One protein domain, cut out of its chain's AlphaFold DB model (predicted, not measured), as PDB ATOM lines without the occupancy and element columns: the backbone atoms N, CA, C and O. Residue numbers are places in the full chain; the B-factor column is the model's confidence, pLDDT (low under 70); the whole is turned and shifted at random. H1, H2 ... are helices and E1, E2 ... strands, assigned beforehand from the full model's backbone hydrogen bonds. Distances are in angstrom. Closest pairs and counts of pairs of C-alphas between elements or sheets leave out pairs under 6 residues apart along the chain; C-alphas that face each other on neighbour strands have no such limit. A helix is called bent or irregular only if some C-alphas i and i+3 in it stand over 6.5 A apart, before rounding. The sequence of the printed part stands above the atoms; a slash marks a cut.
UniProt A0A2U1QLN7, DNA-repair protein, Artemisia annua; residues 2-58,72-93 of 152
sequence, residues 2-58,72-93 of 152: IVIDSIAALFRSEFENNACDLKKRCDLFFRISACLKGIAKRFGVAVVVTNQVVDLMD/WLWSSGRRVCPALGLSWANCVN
ATOM      1  N   ILE A   2      33.289   3.057 -14.185       97.06
ATOM      2  CA  ILE A   2      32.244   2.428 -13.365       97.06
ATOM      3  C   ILE A   2      31.414   3.546 -12.736       97.06
ATOM      4  O   ILE A   2      31.990   4.491 -12.197       97.06
ATOM      5  N   VAL A   3      30.086   3.435 -12.795       96.88
ATOM      6  CA  VAL A   3      29.155   4.388 -12.175       96.88
ATOM      7  C   VAL A   3      28.283   3.645 -11.169       96.88
ATOM      8  O   VAL A   3      27.697   2.619 -11.506       96.88
ATOM      9  N   ILE A   4      28.214   4.154  -9.938       95.31
ATOM     10  CA  ILE A   4      27.353   3.635  -8.870       95.31
ATOM     11  C   ILE A   4      26.356   4.729  -8.498       95.31
ATOM     12  O   ILE A   4      26.726   5.715  -7.857       95.31
ATOM     13  N   ASP A   5      25.100   4.532  -8.886       93.62
ATOM     14  CA  ASP A   5      23.991   5.431  -8.579       93.62
ATOM     15  C   ASP A   5      22.927   4.695  -7.745       93.62
ATOM     16  O   ASP A   5      22.268   3.790  -8.243       93.62
ATOM     17  N   SER A   6      22.768   4.939  -6.444       89.00
ATOM     18  CA  SER A   6      23.581   5.789  -5.557       89.00
ATOM     19  C   SER A   6      24.144   4.969  -4.406       89.00
ATOM     20  O   SER A   6      23.453   4.101  -3.869       89.00
ATOM     21  N   ILE A   7      25.360   5.285  -3.953       89.44
ATOM     22  CA  ILE A   7      25.946   4.578  -2.804       89.44
ATOM     23  C   ILE A   7      25.171   4.848  -1.509       89.44
ATOM     24  O   ILE A   7      25.112   3.998  -0.627       89.44
ATOM     25  N   ALA A   8      24.516   6.003  -1.412       86.88
ATOM     26  CA  ALA A   8      23.745   6.380  -0.237       86.88
ATOM     27  C   ALA A   8      22.397   5.658  -0.110       86.88
ATOM     28  O   ALA A   8      21.817   5.658   0.977       86.88
ATOM     29  N   ALA A   9      21.911   4.994  -1.163       84.06
ATOM     30  CA  ALA A   9      20.712   4.161  -1.078       84.06
ATOM     31  C   ALA A   9      20.872   3.012  -0.067       84.06
ATOM     32  O   ALA A   9      19.938   2.746   0.683       84.06
ATOM     33  N   LEU A  10      22.067   2.415   0.024       78.81
ATOM     34  CA  LEU A  10      22.356   1.297   0.932       78.81
ATOM     35  C   LEU A  10      22.171   1.672   2.413       78.81
ATOM     36  O   LEU A  10      21.807   0.846   3.233       78.81
ATOM     37  N   PHE A  11      22.380   2.941   2.770       78.12
ATOM     38  CA  PHE A  11      22.506   3.351   4.172       78.12
ATOM     39  C   PHE A  11      21.263   4.038   4.744       78.12
ATOM     40  O   PHE A  11      21.251   4.362   5.936       78.12
ATOM     41  N   ARG A  12      20.234   4.271   3.915       72.50
ATOM     42  CA  ARG A  12      19.024   5.015   4.301       72.50
ATOM     43  C   ARG A  12      18.136   4.283   5.298       72.50
ATOM     44  O   ARG A  12      17.572   4.938   6.163       72.50
ATOM     45  N   SER A  13      17.999   2.967   5.168       70.31
ATOM     46  CA  SER A  13      17.095   2.160   6.000       70.31
ATOM     47  C   SER A  13      17.810   1.104   6.838       70.31
ATOM     48  O   SER A  13      17.207   0.558   7.750       70.31
ATOM     49  N   GLU A  14      19.077   0.804   6.541       73.44
ATOM     50  CA  GLU A  14      19.796  -0.300   7.190       73.44
ATOM     51  C   GLU A  14      20.296   0.014   8.601       73.44
ATOM     52  O   GLU A  14      20.617  -0.914   9.338       73.44
ATOM     53  N   PHE A  15      20.390   1.291   8.993       77.81
ATOM     54  CA  PHE A  15      20.881   1.607  10.329       77.81
ATOM     55  C   PHE A  15      20.174   2.774  11.010       77.81
ATOM     56  O   PHE A  15      19.713   3.728  10.375       77.81
ATOM     57  N   GLU A  16      20.160   2.732  12.333       74.19
ATOM     58  CA  GLU A  16      19.578   3.781  13.158       74.19
ATOM     59  C   GLU A  16      20.605   4.877  13.466       74.19
ATOM     60  O   GLU A  16      21.805   4.754  13.198       74.19
ATOM     61  N   ASN A  17      20.141   5.992  14.032       74.31
ATOM     62  CA  ASN A  17      21.009   7.089  14.452       74.31
ATOM     63  C   ASN A  17      21.571   6.854  15.868       74.31
ATOM     64  O   ASN A  17      21.440   7.696  16.752       74.31
ATOM     65  N   ASN A  18      22.155   5.674  16.096       83.12
ATOM     66  CA  ASN A  18      22.807   5.299  17.350       83.12
ATOM     67  C   ASN A  18      24.326   5.112  17.138       83.12
ATOM     68  O   ASN A  18      24.803   4.909  16.019       83.12
ATOM     69  N   ALA A  19      25.114   5.193  18.214       81.69
ATOM     70  CA  ALA A  19      26.579   5.165  18.120       81.69
ATOM     71  C   ALA A  19      27.136   3.829  17.583       81.69
ATOM     72  O   ALA A  19      28.151   3.811  16.883       81.69
ATOM     73  N   CYS A  20      26.473   2.712  17.897       84.31
ATOM     74  CA  CYS A  20      26.874   1.379  17.444       84.31
ATOM     75  C   CYS A  20      26.748   1.262  15.921       84.31
ATOM     76  O   CYS A  20      27.684   0.854  15.230       84.31
ATOM     77  N   ASP A  21      25.613   1.691  15.390       85.06
ATOM     78  CA  ASP A  21      25.318   1.681  13.968       85.06
ATOM     79  C   ASP A  21      26.135   2.709  13.195       85.06
ATOM     80  O   ASP A  21      26.591   2.420  12.089       85.06
ATOM     81  N   LEU A  22      26.429   3.865  13.795       83.56
ATOM     82  CA  LEU A  22      27.375   4.820  13.224       83.56
ATOM     83  C   LEU A  22      28.759   4.186  13.030       83.56
ATOM     84  O   LEU A  22      29.353   4.336  11.963       83.56
ATOM     85  N   LYS A  23      29.261   3.432  14.017       88.12
ATOM     86  CA  LYS A  23      30.540   2.720  13.889       88.12
ATOM     87  C   LYS A  23      30.506   1.704  12.743       88.12
ATOM     88  O   LYS A  23      31.393   1.728  11.892       88.12
ATOM     89  N   LYS A  24      29.461   0.870  12.668       89.19
ATOM     90  CA  LYS A  24      29.297  -0.116  11.580       89.19
ATOM     91  C   LYS A  24      29.246   0.553  10.204       89.19
ATOM     92  O   LYS A  24      29.888   0.078   9.268       89.19
ATOM     93  N   ARG A  25      28.519   1.672  10.085       87.75
ATOM     94  CA  ARG A  25      28.453   2.486   8.860       87.75
ATOM     95  C   ARG A  25      29.835   2.981   8.442       87.75
ATOM     96  O   ARG A  25      30.210   2.819   7.284       87.75
ATOM     97  N   CYS A  26      30.606   3.536   9.379       88.62
ATOM     98  CA  CYS A  26      31.975   3.989   9.127       88.62
ATOM     99  C   CYS A  26      32.871   2.851   8.622       88.62
ATOM    100  O   CYS A  26      33.536   3.009   7.597       88.62
ATOM    101  N   ASP A  27      32.846   1.695   9.287       92.06
ATOM    102  CA  ASP A  27      33.638   0.526   8.887       92.06
ATOM    103  C   ASP A  27      33.266   0.056   7.471       92.06
ATOM    104  O   ASP A  27      34.139  -0.259   6.652       92.06
ATOM    105  N   LEU A  28      31.971   0.060   7.142       92.56
ATOM    106  CA  LEU A  28      31.491  -0.304   5.813       92.56
ATOM    107  C   LEU A  28      31.937   0.709   4.744       92.56
ATOM    108  O   LEU A  28      32.393   0.296   3.675       92.56
ATOM    109  N   PHE A  29      31.906   2.014   5.031       92.12
ATOM    110  CA  PHE A  29      32.434   3.049   4.131       92.12
ATOM    111  C   PHE A  29      33.917   2.855   3.813       92.12
ATOM    112  O   PHE A  29      34.314   2.936   2.644       92.12
ATOM    113  N   PHE A  30      34.740   2.551   4.818       93.81
ATOM    114  CA  PHE A  30      36.165   2.293   4.602       93.81
ATOM    115  C   PHE A  30      36.393   1.047   3.743       93.81
ATOM    116  O   PHE A  30      37.189   1.083   2.804       93.81
ATOM    117  N   ARG A  31      35.652  -0.037   3.992       94.94
ATOM    118  CA  ARG A  31      35.764  -1.272   3.200       94.94
ATOM    119  C   ARG A  31      35.325  -1.077   1.751       94.94
ATOM    120  O   ARG A  31      36.043  -1.488   0.839       94.94
ATOM    121  N   ILE A  32      34.175  -0.438   1.533       94.69
ATOM    122  CA  ILE A  32      33.661  -0.165   0.185       94.69
ATOM    123  C   ILE A  32      34.636   0.740  -0.567       94.69
ATOM    124  O   ILE A  32      35.038   0.412  -1.681       94.69
ATOM    125  N   SER A  33      35.071   1.843   0.041       95.12
ATOM    126  CA  SER A  33      35.991   2.774  -0.618       95.12
ATOM    127  C   SER A  33      37.345   2.140  -0.940       95.12
ATOM    128  O   SER A  33      37.857   2.350  -2.041       95.12
ATOM    129  N   ALA A  34      37.902   1.314  -0.048       96.94
ATOM    130  CA  ALA A  34      39.126   0.564  -0.312       96.94
ATOM    131  C   ALA A  34      38.959  -0.398  -1.499       96.94
ATOM    132  O   ALA A  34      39.816  -0.435  -2.383       96.94
ATOM    133  N   CYS A  35      37.834  -1.118  -1.565       96.81
ATOM    134  CA  CYS A  35      37.520  -2.010  -2.681       96.81
ATOM    135  C   CYS A  35      37.411  -1.240  -4.008       96.81
ATOM    136  O   CYS A  35      38.089  -1.581  -4.979       96.81
ATOM    137  N   LEU A  36      36.637  -0.149  -4.039       97.00
ATOM    138  CA  LEU A  36      36.463   0.684  -5.234       97.00
ATOM    139  C   LEU A  36      37.787   1.291  -5.712       97.00
ATOM    140  O   LEU A  36      38.077   1.264  -6.908       97.00
ATOM    141  N   LYS A  37      38.630   1.775  -4.789       96.81
ATOM    142  CA  LYS A  37      39.984   2.257  -5.110       96.81
ATOM    143  C   LYS A  37      40.877   1.137  -5.643       96.81
ATOM    144  O   LYS A  37      41.640   1.367  -6.580       96.81
ATOM    145  N   GLY A  38      40.769  -0.068  -5.084       98.00
ATOM    146  CA  GLY A  38      41.476  -1.255  -5.564       98.00
ATOM    147  C   GLY A  38      41.098  -1.611  -7.002       98.00
ATOM    148  O   GLY A  38      41.984  -1.814  -7.830       98.00
ATOM    149  N   ILE A  39      39.800  -1.608  -7.322       97.62
ATOM    150  CA  ILE A  39      39.287  -1.833  -8.683       97.62
ATOM    151  C   ILE A  39      39.784  -0.734  -9.630       97.62
ATOM    152  O   ILE A  39      40.344  -1.047 -10.682       97.62
ATOM    153  N   ALA A  40      39.649   0.538  -9.243       97.88
ATOM    154  CA  ALA A  40      40.108   1.676 -10.039       97.88
ATOM    155  C   ALA A  40      41.600   1.562 -10.383       97.88
ATOM    156  O   ALA A  40      41.979   1.696 -11.545       97.88
ATOM    157  N   LYS A  41      42.439   1.242  -9.388       97.88
ATOM    158  CA  LYS A  41      43.886   1.068  -9.570       97.88
ATOM    159  C   LYS A  41      44.220  -0.156 -10.422       97.88
ATOM    160  O   LYS A  41      45.078  -0.062 -11.291       97.88
ATOM    161  N   ARG A  42      43.566  -1.295 -10.176       98.19
ATOM    162  CA  ARG A  42      43.857  -2.560 -10.870       98.19
ATOM    163  C   ARG A  42      43.529  -2.493 -12.357       98.19
ATOM    164  O   ARG A  42      44.279  -3.038 -13.157       98.19
ATOM    165  N   PHE A  43      42.414  -1.862 -12.710       97.81
ATOM    166  CA  PHE A  43      41.926  -1.824 -14.089       97.81
ATOM    167  C   PHE A  43      42.150  -0.473 -14.780       97.81
ATOM    168  O   PHE A  43      41.779  -0.323 -15.938       97.81
ATOM    169  N   GLY A  44      42.728   0.515 -14.088       97.50
ATOM    170  CA  GLY A  44      42.956   1.853 -14.641       97.50
ATOM    171  C   GLY A  44      41.663   2.589 -15.004       97.50
ATOM    172  O   GLY A  44      41.638   3.351 -15.966       97.50
ATOM    173  N   VAL A  45      40.568   2.345 -14.276       97.69
ATOM    174  CA  VAL A  45      39.245   2.916 -14.580       97.69
ATOM    175  C   VAL A  45      38.845   4.001 -13.584       97.69
ATOM    176  O   VAL A  45      39.085   3.883 -12.384       97.69
ATOM    177  N   ALA A  46      38.148   5.029 -14.069       97.12
ATOM    178  CA  ALA A  46      37.456   5.980 -13.203       97.12
ATOM    179  C   ALA A  46      36.228   5.327 -12.546       97.12
ATOM    180  O   ALA A  46      35.456   4.635 -13.223       97.12
ATOM    181  N   VAL A  47      36.044   5.578 -11.248       97.81
ATOM    182  CA  VAL A  47      34.867   5.171 -10.467       97.81
ATOM    183  C   VAL A  47      34.130   6.429 -10.025       97.81
ATOM    184  O   VAL A  47      34.682   7.243  -9.286       97.81
ATOM    185  N   VAL A  48      32.889   6.577 -10.477       97.19
ATOM    186  CA  VAL A  48      31.998   7.688 -10.130       97.19
ATOM    187  C   VAL A  48      30.881   7.148  -9.250       97.19
ATOM    188  O   VAL A  48      30.263   6.132  -9.559       97.19
ATOM    189  N   VAL A  49      30.632   7.825  -8.138       96.12
ATOM    190  CA  VAL A  49      29.610   7.450  -7.156       96.12
ATOM    191  C   VAL A  49      28.699   8.642  -6.926       96.12
ATOM    192  O   VAL A  49      29.184   9.751  -6.696       96.12
ATOM    193  N   THR A  50      27.388   8.432  -6.979       95.81
ATOM    194  CA  THR A  50      26.428   9.479  -6.622       95.81
ATOM    195  C   THR A  50      26.079   9.367  -5.141       95.81
ATOM    196  O   THR A  50      25.980   8.280  -4.557       95.81
ATOM    197  N   ASN A  51      25.911  10.524  -4.516       93.06
ATOM    198  CA  ASN A  51      25.449  10.651  -3.147       93.06
ATOM    199  C   ASN A  51      24.287  11.637  -3.145       93.06
ATOM    200  O   ASN A  51      24.364  12.683  -3.789       93.06
ATOM    201  N   GLN A  52      23.222  11.316  -2.423       91.06
ATOM    202  CA  GLN A  52      22.146  12.271  -2.229       91.06
ATOM    203  C   GLN A  52      22.505  13.316  -1.175       91.06
ATOM    204  O   GLN A  52      23.461  13.187  -0.405       91.06
ATOM    205  N   VAL A  53      21.679  14.353  -1.141       88.94
ATOM    206  CA  VAL A  53      21.734  15.411  -0.145       88.94
ATOM    207  C   VAL A  53      20.558  15.298   0.817       88.94
ATOM    208  O   VAL A  53      19.512  14.745   0.466       88.94
ATOM    209  N   VAL A  54      20.753  15.812   2.025       86.25
ATOM    210  CA  VAL A  54      19.706  16.008   3.031       86.25
ATOM    211  C   VAL A  54      19.573  17.497   3.325       86.25
ATOM    212  O   VAL A  54      20.547  18.246   3.201       86.25
ATOM    213  N   ASP A  55      18.365  17.917   3.687       88.19
ATOM    214  CA  ASP A  55      18.094  19.301   4.054       88.19
ATOM    215  C   ASP A  55      18.727  19.598   5.415       88.19
ATOM    216  O   ASP A  55      18.626  18.813   6.360       88.19
ATOM    217  N   LEU A  56      19.395  20.743   5.499       81.69
ATOM    218  CA  LEU A  56      19.972  21.243   6.732       81.69
ATOM    219  C   LEU A  56      19.053  22.326   7.293       81.69
ATOM    220  O   LEU A  56      19.094  23.474   6.849       81.69
ATOM    221  N   MET A  57      18.242  21.952   8.276       76.56
ATOM    222  CA  MET A  57      17.452  22.903   9.052       76.56
ATOM    223  C   MET A  57      18.360  23.510  10.126       76.56
ATOM    224  O   MET A  57      18.990  22.777  10.886       76.56
ATOM    225  N   ASP A  58      18.482  24.834  10.141       68.00
ATOM    226  CA  ASP A  58      19.239  25.573  11.151       68.00
ATOM    227  C   ASP A  58      18.256  26.437  11.942       68.00
ATOM    228  O   ASP A  58      17.691  27.379  11.392       68.00
ATOM    229  N   TRP A  72      28.714  25.632   3.836       68.44
ATOM    230  CA  TRP A  72      27.399  25.140   3.433       68.44
ATOM    231  C   TRP A  72      27.192  25.057   1.902       68.44
ATOM    232  O   TRP A  72      27.843  25.786   1.157       68.44
ATOM    233  N   LEU A  73      26.289  24.186   1.415       85.06
ATOM    234  CA  LEU A  73      25.998  23.982  -0.021       85.06
ATOM    235  C   LEU A  73      24.531  24.260  -0.352       85.06
ATOM    236  O   LEU A  73      23.673  23.552   0.170       85.06
ATOM    237  N   TRP A  74      24.226  25.240  -1.216       87.50
ATOM    238  CA  TRP A  74      22.844  25.622  -1.569       87.50
ATOM    239  C   TRP A  74      22.352  24.967  -2.855       87.50
ATOM    240  O   TRP A  74      23.064  24.889  -3.853       87.50
ATOM    241  N   SER A  75      21.093  24.526  -2.845       89.56
ATOM    242  CA  SER A  75      20.387  24.088  -4.048       89.56
ATOM    243  C   SER A  75      18.888  24.313  -3.892       89.56
ATOM    244  O   SER A  75      18.305  24.019  -2.851       89.56
ATOM    245  N   SER A  76      18.249  24.824  -4.941       88.19
ATOM    246  CA  SER A  76      16.808  25.093  -5.018       88.19
ATOM    247  C   SER A  76      16.298  25.931  -3.837       88.19
ATOM    248  O   SER A  76      15.286  25.598  -3.228       88.19
ATOM    249  N   GLY A  77      17.060  26.965  -3.460       85.62
ATOM    250  CA  GLY A  77      16.738  27.857  -2.341       85.62
ATOM    251  C   GLY A  77      16.909  27.252  -0.942       85.62
ATOM    252  O   GLY A  77      16.539  27.893   0.035       85.62
ATOM    253  N   ARG A  78      17.456  26.036  -0.820       87.00
ATOM    254  CA  ARG A  78      17.588  25.326   0.460       87.00
ATOM    255  C   ARG A  78      19.032  25.077   0.847       87.00
ATOM    256  O   ARG A  78      19.903  24.882  -0.008       87.00
ATOM    257  N   ARG A  79      19.244  25.019   2.164       87.44
ATOM    258  CA  ARG A  79      20.487  24.551   2.761       87.44
ATOM    259  C   ARG A  79      20.570  23.040   2.685       87.44
ATOM    260  O   ARG A  79      19.660  22.373   3.164       87.44
ATOM    261  N   VAL A  80      21.641  22.500   2.103       88.06
ATOM    262  CA  VAL A  80      21.816  21.048   2.002       88.06
ATOM    263  C   VAL A  80      23.202  20.594   2.446       88.06
ATOM    264  O   VAL A  80      24.183  21.339   2.383       88.06
ATOM    265  N   CYS A  81      23.295  19.339   2.883       86.88
ATOM    266  CA  CYS A  81      24.563  18.666   3.140       86.88
ATOM    267  C   CYS A  81      24.572  17.233   2.566       86.88
ATOM    268  O   CYS A  81      23.512  16.655   2.305       86.88
ATOM    269  N   PRO A  82      25.753  16.639   2.303       88.94
ATOM    270  CA  PRO A  82      25.841  15.283   1.759       88.94
ATOM    271  C   PRO A  82      25.358  14.225   2.764       88.94
ATOM    272  O   PRO A  82      25.789  14.231   3.915       88.94
ATOM    273  N   ALA A  83      24.564  13.246   2.315       87.94
ATOM    274  CA  ALA A  83      23.890  12.291   3.207       87.94
ATOM    275  C   ALA A  83      24.829  11.351   3.997       87.94
ATOM    276  O   ALA A  83      24.474  10.887   5.074       87.94
ATOM    277  N   LEU A  84      26.026  11.055   3.475       87.19
ATOM    278  CA  LEU A  84      26.962  10.082   4.066       87.19
ATOM    279  C   LEU A  84      27.968  10.677   5.060       87.19
ATOM    280  O   LEU A  84      28.770   9.943   5.639       87.19
ATOM    281  N   GLY A  85      27.937  11.995   5.264       84.31
ATOM    282  CA  GLY A  85      28.746  12.667   6.277       84.31
ATOM    283  C   GLY A  85      30.268  12.546   6.098       84.31
ATOM    284  O   GLY A  85      30.794  12.245   5.022       84.31
ATOM    285  N   LEU A  86      30.988  12.832   7.188       82.69
ATOM    286  CA  LEU A  86      32.448  12.991   7.211       82.69
ATOM    287  C   LEU A  86      33.220  11.703   6.907       82.69
ATOM    288  O   LEU A  86      34.219  11.743   6.189       82.69
ATOM    289  N   SER A  87      32.761  10.562   7.421       87.62
ATOM    290  CA  SER A  87      33.450   9.279   7.246       87.62
ATOM    291  C   SER A  87      33.583   8.913   5.770       87.62
ATOM    292  O   SER A  87      34.660   8.532   5.316       87.62
ATOM    293  N   TRP A  88      32.520   9.125   4.991       90.56
ATOM    294  CA  TRP A  88      32.570   8.958   3.543       90.56
ATOM    295  C   TRP A  88      33.363  10.069   2.845       90.56
ATOM    296  O   TRP A  88      34.133   9.794   1.924       90.56
ATOM    297  N   ALA A  89      33.221  11.321   3.290       88.56
ATOM    298  CA  ALA A  89      33.920  12.461   2.694       88.56
ATOM    299  C   ALA A  89      35.452  12.310   2.704       88.56
ATOM    300  O   ALA A  89      36.107  12.742   1.759       88.56
ATOM    301  N   ASN A  90      36.008  11.652   3.725       88.94
ATOM    302  CA  ASN A  90      37.443  11.364   3.830       88.94
ATOM    303  C   ASN A  90      37.907  10.210   2.925       88.94
ATOM    304  O   ASN A  90      39.103  10.026   2.704       88.94
ATOM    305  N   CYS A  91      36.977   9.415   2.397       92.44
ATOM    306  CA  CYS A  91      37.295   8.257   1.573       92.44
ATOM    307  C   CYS A  91      37.426   8.594   0.084       92.44
ATOM    308  O   CYS A  91      38.036   7.824  -0.658       92.44
ATOM    309  N   VAL A  92      36.869   9.712  -0.379       92.50
ATOM    310  CA  VAL A  92      36.794  10.066  -1.804       92.50
ATOM    311  C   VAL A  92      37.916  11.016  -2.225       92.50
ATOM    312  O   VAL A  92      38.350  11.865  -1.455       92.50
ATOM    313  N   ASN A  93      38.381  10.886  -3.470       94.38
ATOM    314  CA  ASN A  93      39.470  11.722  -3.992       94.38
ATOM    315  C   ASN A  93      38.965  13.083  -4.487       94.38
ATOM    316  O   ASN A  93      39.649  14.088  -4.339       94.38
TER     317      ASN A  93
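AT A GLANCE: This is residues 2 to 58 and 72 to 93 of the 152 residues of the protein "DNA-repair protein" of Artemisia annua (UniProt A0A2U1QLN7). One long helix, H2, and the stretch through strands E2 and E3 that follows it open like the two arms of a V, with the turn at residues 44 to 46. E1 runs beside E2 near that turn, the short helices H1 and H3 lie on opposite sides of the V, H3 packing on H2, and the hairpin of E4 and E5 pairs with E3 at the far end of the second arm, away from H2. The printed part has 79 residues, with three named helices and five named strands in the order E1 H1 H2 E2 E3 E4 E5 H3, a mixed class; one sheet is E3, E5, E4, antiparallel, the other E1 and E2, parallel. It is only just compact, close to loose, with a radius of gyration of the C-alphas of 13.9 A and spans of 43 by 32 by 19 A.

IN THESE COORDINATES: E1 is residues 2 to 4, beginning at C-alpha 2 (32.244, 2.428, -13.365). H1 is residues 7 to 11; it is neither bent nor irregular, but only just: C-alphas 7 and 10 are 6.1 A apart. H2, residues 19 to 43, runs 36.4 A to C-alpha 43 (41.926, -1.824, -14.089). E2 is residues 47 to 49, E3 residues 53 to 55, E4 residues 73 to 75. E5, residues 78 to 82, is 13.1 A long. H3, residues 85 to 89, ends at C-alpha 89 (33.920, 12.461, 2.694).

HOW THE PARTS SIT: E1 and E2 are parallel at 14 degrees, with N 4 and O 48 2.9 A apart, within hydrogen-bond range. With H1 and H2 between, they form a strand-helix-strand unit, two parallel neighbour strands joined through helices, with a right-handed crossover. H1 and H2 are close but not clearly touching, the closest C-alphas being those of Phe 11 and Arg 25, 7.6 A apart. The closest C-alphas of H2 and E2, Ala 40 and Val 47, are 6.3 A apart. E5 pairs in a staggered way: residues 80 to 82 with E3, antiparallel at 137 degrees (N 54 and O 81, 2.9 A), and residues 78 to 80 with E4, antiparallel at 124 degrees (N 80 and O 73, 3.0 A). E4 and E5 form a hairpin. H2 is apart from E3, E4 and E5. H3 touches H2, with H2's residues 26 to 30 alone; the closest C-alphas are those of Cys 26 and Ser 87, 5.8 A. In H2 and H3 every O i to N i+4 pair is within hydrogen-bond range; in H1 0 of 1 is, beside 2 of 2 O i to N i+3 pairs.

THE WHOLE: The C-alphas of Phe 43 and Asp 58, the two farthest apart, are 43.6 A from each other. Residues 59 to 71 are not printed, and C-alphas 58 and 72 are 11.2 A apart across this cut. Of the links that are printed whole, H1 to H2 is short and the others are tight. The mean pLDDT of the printed part is 88.7; residues 58 and 72 are under 70.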